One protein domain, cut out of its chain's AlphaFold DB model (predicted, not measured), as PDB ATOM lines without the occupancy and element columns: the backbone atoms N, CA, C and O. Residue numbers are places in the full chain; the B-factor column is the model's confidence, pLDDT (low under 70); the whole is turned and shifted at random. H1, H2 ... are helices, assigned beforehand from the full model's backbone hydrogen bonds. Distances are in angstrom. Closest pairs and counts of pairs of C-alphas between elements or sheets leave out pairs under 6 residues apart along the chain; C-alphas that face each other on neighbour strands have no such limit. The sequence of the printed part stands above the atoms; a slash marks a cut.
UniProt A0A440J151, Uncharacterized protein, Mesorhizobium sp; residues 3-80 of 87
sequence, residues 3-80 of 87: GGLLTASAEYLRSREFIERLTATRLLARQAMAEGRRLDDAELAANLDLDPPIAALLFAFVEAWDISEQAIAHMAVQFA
ATOM      1  N   GLY A   3     198.210 141.050 188.954       62.47
ATOM      2  CA  GLY A   3     198.410 141.237 187.511       62.47
ATOM      3  C   GLY A   3     197.340 142.091 186.820       62.47
ATOM      4  O   GLY A   3     197.658 142.789 185.871       62.47
ATOM      5  N   GLY A   4     196.093 142.087 187.305       71.44
ATOM      6  CA  GLY A   4     195.005 142.853 186.679       71.44
ATOM      7  C   GLY A   4     195.128 144.367 186.875       71.44
ATOM      8  O   GLY A   4     194.875 145.127 185.949       71.44
ATOM      9  N   LEU A   5     195.578 144.801 188.058       70.19
ATOM     10  CA  LEU A   5     195.735 146.224 188.381       70.19
ATOM     11  C   LEU A   5     196.884 146.861 187.594       70.19
ATOM     12  O   LEU A   5     196.714 147.939 187.041       70.19
ATOM     13  N   LEU A   6     198.021 146.167 187.472       73.56
ATOM     14  CA  LEU A   6     199.157 146.660 186.689       73.56
ATOM     15  C   LEU A   6     198.816 146.788 185.198       73.56
ATOM     16  O   LEU A   6     199.230 147.752 184.556       73.56
ATOM     17  N   THR A   7     198.039 145.849 184.654       77.62
ATOM     18  CA  THR A   7     197.566 145.921 183.266       77.62
ATOM     19  C   THR A   7     196.607 147.089 183.064       77.62
ATOM     20  O   THR A   7     196.816 147.866 182.140       77.62
ATOM     21  N   ALA A   8     195.630 147.281 183.956       77.50
ATOM     22  CA  ALA A   8     194.688 148.398 183.876       77.50
ATOM     23  C   ALA A   8     195.388 149.765 183.991       77.50
ATOM     24  O   ALA A   8     195.092 150.679 183.226       77.50
ATOM     25  N   SER A   9     196.374 149.902 184.886       79.19
ATOM     26  CA  SER A   9     197.192 151.118 184.975       79.19
ATOM     27  C   SER A   9     198.009 151.350 183.703       79.19
ATOM     28  O   SER A   9     198.072 152.471 183.205       79.19
ATOM     29  N   ALA A  10     198.610 150.304 183.130       83.62
ATOM     30  CA  ALA A  10     199.354 150.420 181.878       83.62
ATOM     31  C   ALA A  10     198.450 150.753 180.678       83.62
ATOM     32  O   ALA A  10     198.874 151.462 179.769       83.62
ATOM     33  N   GLU A  11     197.216 150.248 180.657       88.88
ATOM     34  CA  GLU A  11     196.204 150.604 179.660       88.88
ATOM     35  C   GLU A  11     195.770 152.061 179.808       88.88
ATOM     36  O   GLU A  11     195.736 152.784 178.813       88.88
ATOM     37  N   TYR A  12     195.532 152.522 181.038       87.00
ATOM     38  CA  TYR A  12     195.185 153.914 181.311       87.00
ATOM     39  C   TYR A  12     196.294 154.880 180.881       87.00
ATOM     40  O   TYR A  12     196.020 155.826 180.147       87.00
ATOM     41  N   LEU A  13     197.557 154.604 181.225       86.88
ATOM     42  CA  LEU A  13     198.697 155.441 180.824       86.88
ATOM     43  C   LEU A  13     198.914 155.496 179.301       86.88
ATOM     44  O   LEU A  13     199.524 156.435 178.796       86.88
ATOM     45  N   ARG A  14     198.427 154.498 178.555       88.56
ATOM     46  CA  ARG A  14     198.451 154.480 177.080       88.56
ATOM     47  C   ARG A  14     197.174 155.031 176.455       88.56
ATOM     48  O   ARG A  14     197.099 155.150 175.232       88.56
ATOM     49  N   SER A  15     196.159 155.312 177.265       93.75
ATOM     50  CA  SER A  15     194.887 155.812 176.773       93.75
ATOM     51  C   SER A  15     195.066 157.196 176.161       93.75
ATOM     52  O   SER A  15     195.890 158.007 176.592       93.75
ATOM     53  N   ARG A  16     194.248 157.480 175.150       94.94
ATOM     54  CA  ARG A  16     194.197 158.803 174.531       94.94
ATOM     55  C   ARG A  16     193.883 159.892 175.558       94.94
ATOM     56  O   ARG A  16     194.500 160.948 175.510       94.94
ATOM     57  N   GLU A  17     192.965 159.613 176.480       94.12
ATOM     58  CA  GLU A  17     192.578 160.548 177.537       94.12
ATOM     59  C   GLU A  17     193.786 160.963 178.381       94.12
ATOM     60  O   GLU A  17     194.038 162.153 178.565       94.12
ATOM     61  N   PHE A  18     194.572 159.993 178.854       93.62
ATOM     62  CA  PHE A  18     195.747 160.290 179.662       93.62
ATOM     63  C   PHE A  18     196.797 161.083 178.874       93.62
ATOM     64  O   PHE A  18     197.364 162.045 179.389       93.62
ATOM     65  N   ILE A  19     197.023 160.735 177.604       92.38
ATOM     66  CA  ILE A  19     197.952 161.464 176.729       92.38
ATOM     67  C   ILE A  19     197.494 162.918 176.527       92.38
ATOM     68  O   ILE A  19     198.321 163.833 176.559       92.38
ATOM     69  N   GLU A  20     196.194 163.154 176.347       95.06
ATOM     70  CA  GLU A  20     195.619 164.499 176.225       95.06
ATOM     71  C   GLU A  20     195.802 165.303 177.521       95.06
ATOM     72  O   GLU A  20     196.283 166.438 177.467       95.06
ATOM     73  N   ARG A  21     195.532 164.700 178.689       95.38
ATOM     74  CA  ARG A  21     195.785 165.322 180.001       95.38
ATOM     75  C   ARG A  21     197.258 165.648 180.208       95.38
ATOM     76  O   ARG A  21     197.592 166.771 180.589       95.38
ATOM     77  N   LEU A  22     198.152 164.709 179.905       93.75
ATOM     78  CA  LEU A  22     199.596 164.913 180.000       93.75
ATOM     79  C   LEU A  22     200.051 166.064 179.098       93.75
ATOM     80  O   LEU A  22     200.811 166.931 179.525       93.75
ATOM     81  N   THR A  23     199.550 166.112 177.866       92.94
ATOM     82  CA  THR A  23     199.871 167.181 176.912       92.94
ATOM     83  C   THR A  23     199.386 168.541 177.416       92.94
ATOM     84  O   THR A  23     200.156 169.501 177.417       92.94
ATOM     85  N   ALA A  24     198.144 168.628 177.898       94.56
ATOM     86  CA  ALA A  24     197.590 169.857 178.460       94.56
ATOM     87  C   ALA A  24     198.377 170.326 179.695       94.56
ATOM     88  O   ALA A  24     198.760 171.492 179.776       94.56
ATOM     89  N   THR A  25     198.708 169.407 180.604       95.25
ATOM     90  CA  THR A  25     199.508 169.693 181.808       95.25
ATOM     91  C   THR A  25     200.885 170.242 181.441       95.25
ATOM     92  O   THR A  25     201.354 171.204 182.042       95.25
ATOM     93  N   ARG A  26     201.526 169.692 180.402       93.44
ATOM     94  CA  ARG A  26     202.809 170.201 179.894       93.44
ATOM     95  C   ARG A  26     202.702 171.613 179.335       93.44
ATOM     96  O   ARG A  26     203.595 172.424 179.567       93.44
ATOM     97  N   LEU A  27     201.632 171.921 178.607       93.00
ATOM     98  CA  LEU A  27     201.395 173.277 178.108       93.00
ATOM     99  C   LEU A  27     201.168 174.260 179.261       93.00
ATOM    100  O   LEU A  27     201.776 175.329 179.266       93.00
ATOM    101  N   LEU A  28     200.383 173.867 180.267       94.56
ATOM    102  CA  LEU A  28     200.175 174.655 181.484       94.56
ATOM    103  C   LEU A  28     201.486 174.897 182.237       94.56
ATOM    104  O   LEU A  28     201.752 176.023 182.642       94.56
ATOM    105  N   ALA A  29     202.338 173.879 182.374       92.19
ATOM    106  CA  ALA A  29     203.642 174.024 183.017       92.19
ATOM    107  C   ALA A  29     204.569 174.970 182.243       92.19
ATOM    108  O   ALA A  29     205.249 175.797 182.844       92.19
ATOM    109  N   ARG A  30     204.574 174.900 180.907       90.75
ATOM    110  CA  ARG A  30     205.348 175.828 180.066       90.75
ATOM    111  C   ARG A  30     204.852 177.264 180.205       90.75
ATOM    112  O   ARG A  30     205.668 178.175 180.304       90.75
ATOM    113  N   GLN A  31     203.536 177.461 180.240       93.62
ATOM    114  CA  GLN A  31     202.943 178.773 180.477       93.62
ATOM    115  C   GLN A  31     203.312 179.304 181.868       93.62
ATOM    116  O   GLN A  31     203.803 180.421 181.982       93.62
ATOM    117  N   ALA A  32     203.153 178.480 182.904       92.56
ATOM    118  CA  ALA A  32     203.554 178.789 184.272       92.56
ATOM    119  C   ALA A  32     205.030 179.222 184.341       92.56
ATOM    120  O   ALA A  32     205.351 180.268 184.902       92.56
ATOM    121  N   MET A  33     205.925 178.479 183.686       90.00
ATOM    122  CA  MET A  33     207.348 178.820 183.625       90.00
ATOM    123  C   MET A  33     207.605 180.150 182.910       90.00
ATOM    124  O   MET A  33     208.447 180.925 183.361       90.00
ATOM    125  N   ALA A  34     206.870 180.453 181.835       91.94
ATOM    126  CA  ALA A  34     206.945 181.754 181.161       91.94
ATOM    127  C   ALA A  34     206.463 182.911 182.059       91.94
ATOM    128  O   ALA A  34     206.941 184.036 181.927       91.94
ATOM    129  N   GLU A  35     205.566 182.625 183.003       94.56
ATOM    130  CA  GLU A  35     205.095 183.541 184.048       94.56
ATOM    131  C   GLU A  35     206.029 183.579 185.279       94.56
ATOM    132  O   GLU A  35     205.752 184.288 186.246       94.56
ATOM    133  N   GLY A  36     207.144 182.836 185.268       93.62
ATOM    134  CA  GLY A  36     208.112 182.788 186.367       93.62
ATOM    135  C   GLY A  36     207.675 181.940 187.566       93.62
ATOM    136  O   GLY A  36     208.253 182.068 188.645       93.62
ATOM    137  N   ARG A  37     206.669 181.073 187.396       94.38
ATOM    138  CA  ARG A  37     206.190 180.137 188.423       94.38
ATOM    139  C   ARG A  37     206.379 178.682 187.979       94.38
ATOM    140  O   ARG A  37     206.508 178.391 186.796       94.38
ATOM    141  N   ARG A  38     206.345 177.746 188.926       91.38
ATOM    142  CA  ARG A  38     206.322 176.299 188.649       91.38
ATOM    143  C   ARG A  38     205.007 175.717 189.158       91.38
ATOM    144  O   ARG A  38     204.499 176.213 190.159       91.38
ATOM    145  N   LEU A  39     204.482 174.696 188.477       92.94
ATOM    146  CA  LEU A  39     203.385 173.898 189.026       92.94
ATOM    147  C   LEU A  39     203.896 173.088 190.221       92.94
ATOM    148  O   LEU A  39     204.965 172.479 190.124       92.94
ATOM    149  N   ASP A  40     203.153 173.088 191.321       94.50
ATOM    150  CA  ASP A  40     203.449 172.233 192.468       94.50
ATOM    151  C   ASP A  40     202.936 170.791 192.275       94.50
ATOM    152  O   ASP A  40     202.217 170.469 191.324       94.50
ATOM    153  N   ASP A  41     203.333 169.889 193.177       93.56
ATOM    154  CA  ASP A  41     202.985 168.466 193.085       93.56
ATOM    155  C   ASP A  41     201.467 168.222 193.163       93.56
ATOM    156  O   ASP A  41     200.967 167.249 192.594       93.56
ATOM    157  N   ALA A  42     200.719 169.097 193.846       94.94
ATOM    158  CA  ALA A  42     199.269 168.989 193.968       94.94
ATOM    159  C   ALA A  42     198.565 169.450 192.683       94.94
ATOM    160  O   ALA A  42     197.620 168.800 192.236       94.94
ATOM    161  N   GLU A  43     199.049 170.520 192.048       95.31
ATOM    162  CA  GLU A  43     198.610 170.954 190.722       95.31
ATOM    163  C   GLU A  43     198.879 169.859 189.679       95.31
ATOM    164  O   GLU A  43     198.004 169.546 188.868       95.31
ATOM    165  N   LEU A  44     200.061 169.235 189.701       95.12
ATOM    166  CA  LEU A  44     200.398 168.133 188.793       95.12
ATOM    167  C   LEU A  44     199.503 166.908 189.019       95.12
ATOM    168  O   LEU A  44     198.973 166.357 188.052       95.12
ATOM    169  N   ALA A  45     199.291 166.512 190.277       94.94
ATOM    170  CA  ALA A  45     198.377 165.433 190.651       94.94
ATOM    171  C   ALA A  45     196.959 165.670 190.137       94.94
ATOM    172  O   ALA A  45     196.375 164.795 189.501       94.94
ATOM    173  N   ALA A  46     196.425 166.869 190.376       95.44
ATOM    174  CA  ALA A  46     195.069 167.224 189.987       95.44
ATOM    175  C   ALA A  46     194.881 167.195 188.464       95.44
ATOM    176  O   ALA A  46     193.860 166.713 187.976       95.44
ATOM    177  N   ASN A  47     195.867 167.677 187.702       94.06
ATOM    178  CA  ASN A  47     195.779 167.686 186.243       94.06
ATOM    179  C   ASN A  47     195.938 166.285 185.625       94.06
ATOM    180  O   ASN A  47     195.288 165.973 184.623       94.06
ATOM    181  N   LEU A  48     196.785 165.436 186.213       93.38
ATOM    182  CA  LEU A  48     197.067 164.092 185.700       93.38
ATOM    183  C   LEU A  48     196.138 163.009 186.258       93.38
ATOM    184  O   LEU A  48     196.154 161.905 185.724       93.38
ATOM    185  N   ASP A  49     195.335 163.328 187.278       92.88
ATOM    186  CA  ASP A  49     194.512 162.367 188.029       92.88
ATOM    187  C   ASP A  49     195.355 161.208 188.585       92.88
ATOM    188  O   ASP A  49     195.076 160.025 188.395       92.88
ATOM    189  N   LEU A  50     196.464 161.576 189.227       90.75
ATOM    190  CA  LEU A  50     197.444 160.661 189.808       90.75
ATOM    191  C   LEU A  50     197.788 161.091 191.230       90.75
ATOM    192  O   LEU A  50     197.669 162.262 191.585       90.75
ATOM    193  N   ASP A  51     198.315 160.158 192.022       92.62
ATOM    194  CA  ASP A  51     198.893 160.502 193.318       92.62
ATOM    195  C   ASP A  51     200.051 161.507 193.139       92.62
ATOM    196  O   ASP A  51     200.884 161.310 192.246       92.62
ATOM    197  N   PRO A  52     200.186 162.530 194.009       90.94
ATOM    198  CA  PRO A  52     201.241 163.547 193.917       90.94
ATOM    199  C   PRO A  52     202.661 163.030 193.652       90.94
ATOM    200  O   PRO A  52     203.284 163.507 192.702       90.94
ATOM    201  N   PRO A  53     203.187 162.024 194.382       90.81
ATOM    202  CA  PRO A  53     204.533 161.523 194.106       90.81
ATOM    203  C   PRO A  53     204.656 160.861 192.725       90.81
ATOM    204  O   PRO A  53     205.719 160.924 192.108       90.81
ATOM    205  N   ILE A  54     203.586 160.237 192.221       89.19
ATOM    206  CA  ILE A  54     203.575 159.593 190.902       89.19
ATOM    207  C   ILE A  54     203.492 160.658 189.808       89.19
ATOM    208  O   ILE A  54     204.252 160.597 188.843       89.19
ATOM    209  N   ALA A  55     202.609 161.644 189.977       91.88
ATOM    210  CA  ALA A  55     202.454 162.769 189.065       91.88
ATOM    211  C   ALA A  55     203.772 163.536 188.897       91.88
ATOM    212  O   ALA A  55     204.230 163.722 187.772       91.88
ATOM    213  N   ALA A  56     204.421 163.897 190.008       92.25
ATOM    214  CA  ALA A  56     205.701 164.598 190.004       92.25
ATOM    215  C   ALA A  56     206.805 163.783 189.309       92.25
ATOM    216  O   ALA A  56     207.528 164.314 188.465       92.25
ATOM    217  N   LEU A  57     206.913 162.481 189.603       91.75
ATOM    218  CA  LEU A  57     207.921 161.607 188.997       91.75
ATOM    219  C   LEU A  57     207.703 161.420 187.490       91.75
ATOM    220  O   LEU A  57     208.652 161.520 186.711       91.75
ATOM    221  N   LEU A  58     206.461 161.173 187.070       89.88
ATOM    222  CA  LEU A  58     206.109 161.027 185.659       89.88
ATOM    223  C   LEU A  58     206.360 162.329 184.896       89.88
ATOM    224  O   LEU A  58     206.926 162.307 183.803       89.88
ATOM    225  N   PHE A  59     205.988 163.464 185.483       90.12
ATOM    226  CA  PHE A  59     206.190 164.763 184.863       90.12
ATOM    227  C   PHE A  59     207.678 165.106 184.729       90.12
ATOM    228  O   PHE A  59     208.124 165.463 183.640       90.12
ATOM    229  N   ALA A  60     208.472 164.893 185.783       89.44
ATOM    230  CA  ALA A  60     209.920 165.093 185.753       89.44
ATOM    231  C   ALA A  60     210.617 164.199 184.714       89.44
ATOM    232  O   ALA A  60     211.538 164.645 184.030       89.44
ATOM    233  N   PHE A  61     210.167 162.948 184.557       87.56
ATOM    234  CA  PHE A  61     210.679 162.055 183.518       87.56
ATOM    235  C   PHE A  61     210.430 162.617 182.112       87.56
ATOM    236  O   PHE A  61     211.332 162.620 181.274       87.56
ATOM    237  N   VAL A  62     209.227 163.138 181.861       86.00
ATOM    238  CA  VAL A  62     208.881 163.745 180.571       86.00
ATOM    239  C   VAL A  62     209.665 165.039 180.325       86.00
ATOM    240  O   VAL A  62     210.136 165.254 179.211       86.00
ATOM    241  N   GLU A  63     209.871 165.874 181.345       85.12
ATOM    242  CA  GLU A  63     210.717 167.073 181.232       85.12
ATOM    243  C   GLU A  63     212.174 166.719 180.897       85.12
ATOM    244  O   GLU A  63     212.782 167.338 180.023       85.12
ATOM    245  N   ALA A  64     212.735 165.697 181.550       83.38
ATOM    246  CA  ALA A  64     214.086 165.226 181.262       83.38
ATOM    247  C   ALA A  64     214.215 164.688 179.826       83.38
ATOM    248  O   ALA A  64     215.226 164.933 179.161       83.38
ATOM    249  N   TRP A  65     213.185 163.995 179.330       79.88
ATOM    250  CA  TRP A  65     213.132 163.522 177.947       79.88
ATOM    251  C   TRP A  65     213.120 164.679 176.939       79.88
ATOM    252  O   TRP A  65     213.923 164.679 176.009       79.88
ATOM    253  N   ASP A  66     212.289 165.703 177.162       80.69
ATOM    254  CA  ASP A  66     212.234 166.904 176.314       80.69
ATOM    255  C   ASP A  66     213.599 167.597 176.202       80.69
ATOM    256  O   ASP A  66     214.014 168.000 175.113       80.69
ATOM    257  N   ILE A  67     214.309 167.734 177.325       76.69
ATOM    258  CA  ILE A  67     215.650 168.335 177.357       76.69
ATOM    259  C   ILE A  67     216.628 167.486 176.543       76.69
ATOM    260  O   ILE A  67     217.428 168.026 175.778       76.69
ATOM    261  N   SER A  68     216.556 166.161 176.679       75.31
ATOM    262  CA  SER A  68     217.390 165.244 175.906       75.31
ATOM    263  C   SER A  68     217.118 165.365 174.404       75.31
ATOM    264  O   SER A  68     218.064 165.452 173.623       75.31
ATOM    265  N   GLU A  69     215.854 165.415 173.979       77.31
ATOM    266  CA  GLU A  69     215.499 165.602 172.566       77.31
ATOM    267  C   GLU A  69     215.997 166.944 172.023       77.31
ATOM    268  O   GLU A  69     216.556 166.995 170.926       77.31
ATOM    269  N   GLN A  70     215.867 168.022 172.798       76.88
ATOM    270  CA  GLN A  70     216.386 169.337 172.416       76.88
ATOM    271  C   GLN A  70     217.911 169.341 172.291       76.88
ATOM    272  O   GLN A  70     218.443 169.893 171.328       76.88
ATOM    273  N   ALA A  71     218.620 168.702 173.224       75.38
ATOM    274  CA  ALA A  71     220.072 168.573 173.166       75.38
ATOM    275  C   ALA A  71     220.514 167.784 171.923       75.38
ATOM    276  O   ALA A  71     221.418 168.215 171.206       75.38
ATOM    277  N   ILE A  72     219.832 166.676 171.616       77.56
ATOM    278  CA  ILE A  72     220.085 165.874 170.412       77.56
ATOM    279  C   ILE A  72     219.808 166.695 169.146       77.56
ATOM    280  O   ILE A  72     220.628 166.693 168.230       77.56
ATOM    281  N   ALA A  73     218.697 167.435 169.094       79.38
ATOM    282  CA  ALA A  73     218.363 168.297 167.963       79.38
ATOM    283  C   ALA A  73     219.407 169.409 167.764       79.38
ATOM    284  O   ALA A  73     219.837 169.661 166.640       79.38
ATOM    285  N   HIS A  74     219.874 170.028 168.850       78.94
ATOM    286  CA  HIS A  74     220.925 171.041 168.804       78.94
ATOM    287  C   HIS A  74     222.248 170.464 168.284       78.94
ATOM    288  O   HIS A  74     222.886 171.059 167.416       78.94
ATOM    289  N   MET A  75     222.641 169.277 168.756       74.44
ATOM    290  CA  MET A  75     223.804 168.564 168.226       74.44
ATOM    291  C   MET A  75     223.628 168.240 166.739       74.44
ATOM    292  O   MET A  75     224.545 168.470 165.956       74.44
ATOM    293  N   ALA A  76     222.456 167.764 166.320       79.88
ATOM    294  CA  ALA A  76     222.184 167.462 164.917       79.88
ATOM    295  C   ALA A  76     222.319 168.702 164.019       79.88
ATOM    296  O   ALA A  76     222.868 168.592 162.930       79.88
ATOM    297  N   VAL A  77     221.887 169.879 164.482       82.00
ATOM    298  CA  VAL A  77     222.083 171.151 163.765       82.00
ATOM    299  C   VAL A  77     223.560 171.553 163.733       82.00
ATOM    300  O   VAL A  77     224.059 171.963 162.690       82.00
ATOM    301  N   GLN A  78     224.272 171.416 164.851       77.00
ATOM    302  CA  GLN A  78     225.678 171.812 164.963       77.00
ATOM    303  C   GLN A  78     226.628 170.918 164.149       77.00
ATOM    304  O   GLN A  78     227.640 171.398 163.642       77.00
ATOM    305  N   PHE A  79     226.318 169.626 164.039       71.44
ATOM    306  CA  PHE A  79     227.125 168.635 163.322       71.44
ATOM    307  C   PHE A  79     226.522 168.239 161.968       71.44
ATOM    308  O   PHE A  79     227.040 167.325 161.320       71.44
ATOM    309  N   ALA A  80     225.450 168.906 161.523       64.75
ATOM    310  CA  ALA A  80     224.939 168.728 160.173       64.75
ATOM    311  C   ALA A  80     226.060 169.086 159.183       64.75
ATOM    312  O   ALA A  80     226.626 170.179 159.277       64.75
TER     313      ALA A  80
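This is residues 3 to 80 of the 87 residues of an uncharacterized protein of Mesorhizobium sp (UniProt A0A440J151). A small body made of helix H2, the short helix H3 and the first part of the long helix H4 has two arms that stick out: residues 3 to 12 of H1, and residues 64 to 80, of which 64 to 78 belong to H4. H3 packs on residues 18 to 25 of H2 and on residues 52 to 59 of H4, and the chain folds back from the far end of H2 to H3, making a helical hairpin. The printed part has 78 residues with four named helices, in the order H1, H2, H3, H4, and no named strand; its class is all helix. The whole is loose, with a radius of gyration of the C-alphas of 15.0 A, and only just elongated, with spans of 47 by 32 by 20 A.

H1, residues 3 to 14, and H2, residues 16 to 34, are close but not clearly touching, with 2 pairs of C-alphas within 8 A; the closest C-alphas, those of Tyr 12 and Phe 18, are 6.6 A apart. The two run the same way at a steep tilt of 55 degrees. H2 touches H3, residues 41 to 48, with residues 18 to 25 alone, and the closest C-alphas are those of Arg 21 and Leu 48, 6.0 A apart. H2 and H3 form a helical hairpin, running opposite ways at a steep tilt of 40 degrees. H4, residues 52 to 78, touches H3 with residues 52 to 59 alone; the closest C-alphas are those of Ala 45 and Pro 52, 4.7 A apart. The lines of H3 and H4 are about perpendicular, at 81 degrees. H2 and H4 are near each other, with 9 pairs of C-alphas within 10 A but no pair within 8 A. H1 is apart from H3 and from H4. In H1, H2, H3 and H4 every O i to N i+4 pair is within hydrogen-bond range.

H1 begins at C-alpha 3 at (198.410, 141.237, 187.511) and measures 16.9 A from first to last C-alpha, residues 3 to 14. H2, residues 16 to 34, measures 27.1 A and begins at C-alpha 16 at (194.197, 158.803, 174.531). H3, residues 41 to 48, measures 10.4 A. H4, residues 52 to 78, is the longest helix, measures 38.8 A and ends at C-alpha 78 at (225.678, 171.812, 164.963).

The two C-alphas farthest apart are those of Gly 4 and Ala 80, at 47.6 A. Without the stretches that stand free, the body has 51 residues, spans 31 by 20 by 18 A and has a radius of gyration of 10.3 A. The printed part has no cut. The links from H1 to H2 and from H3 to H4 are tight, and the link from H2 to H3, with 6 residues, is short. The mean pLDDT of the printed part is 87.1, and residues 3 and 80 are under 70.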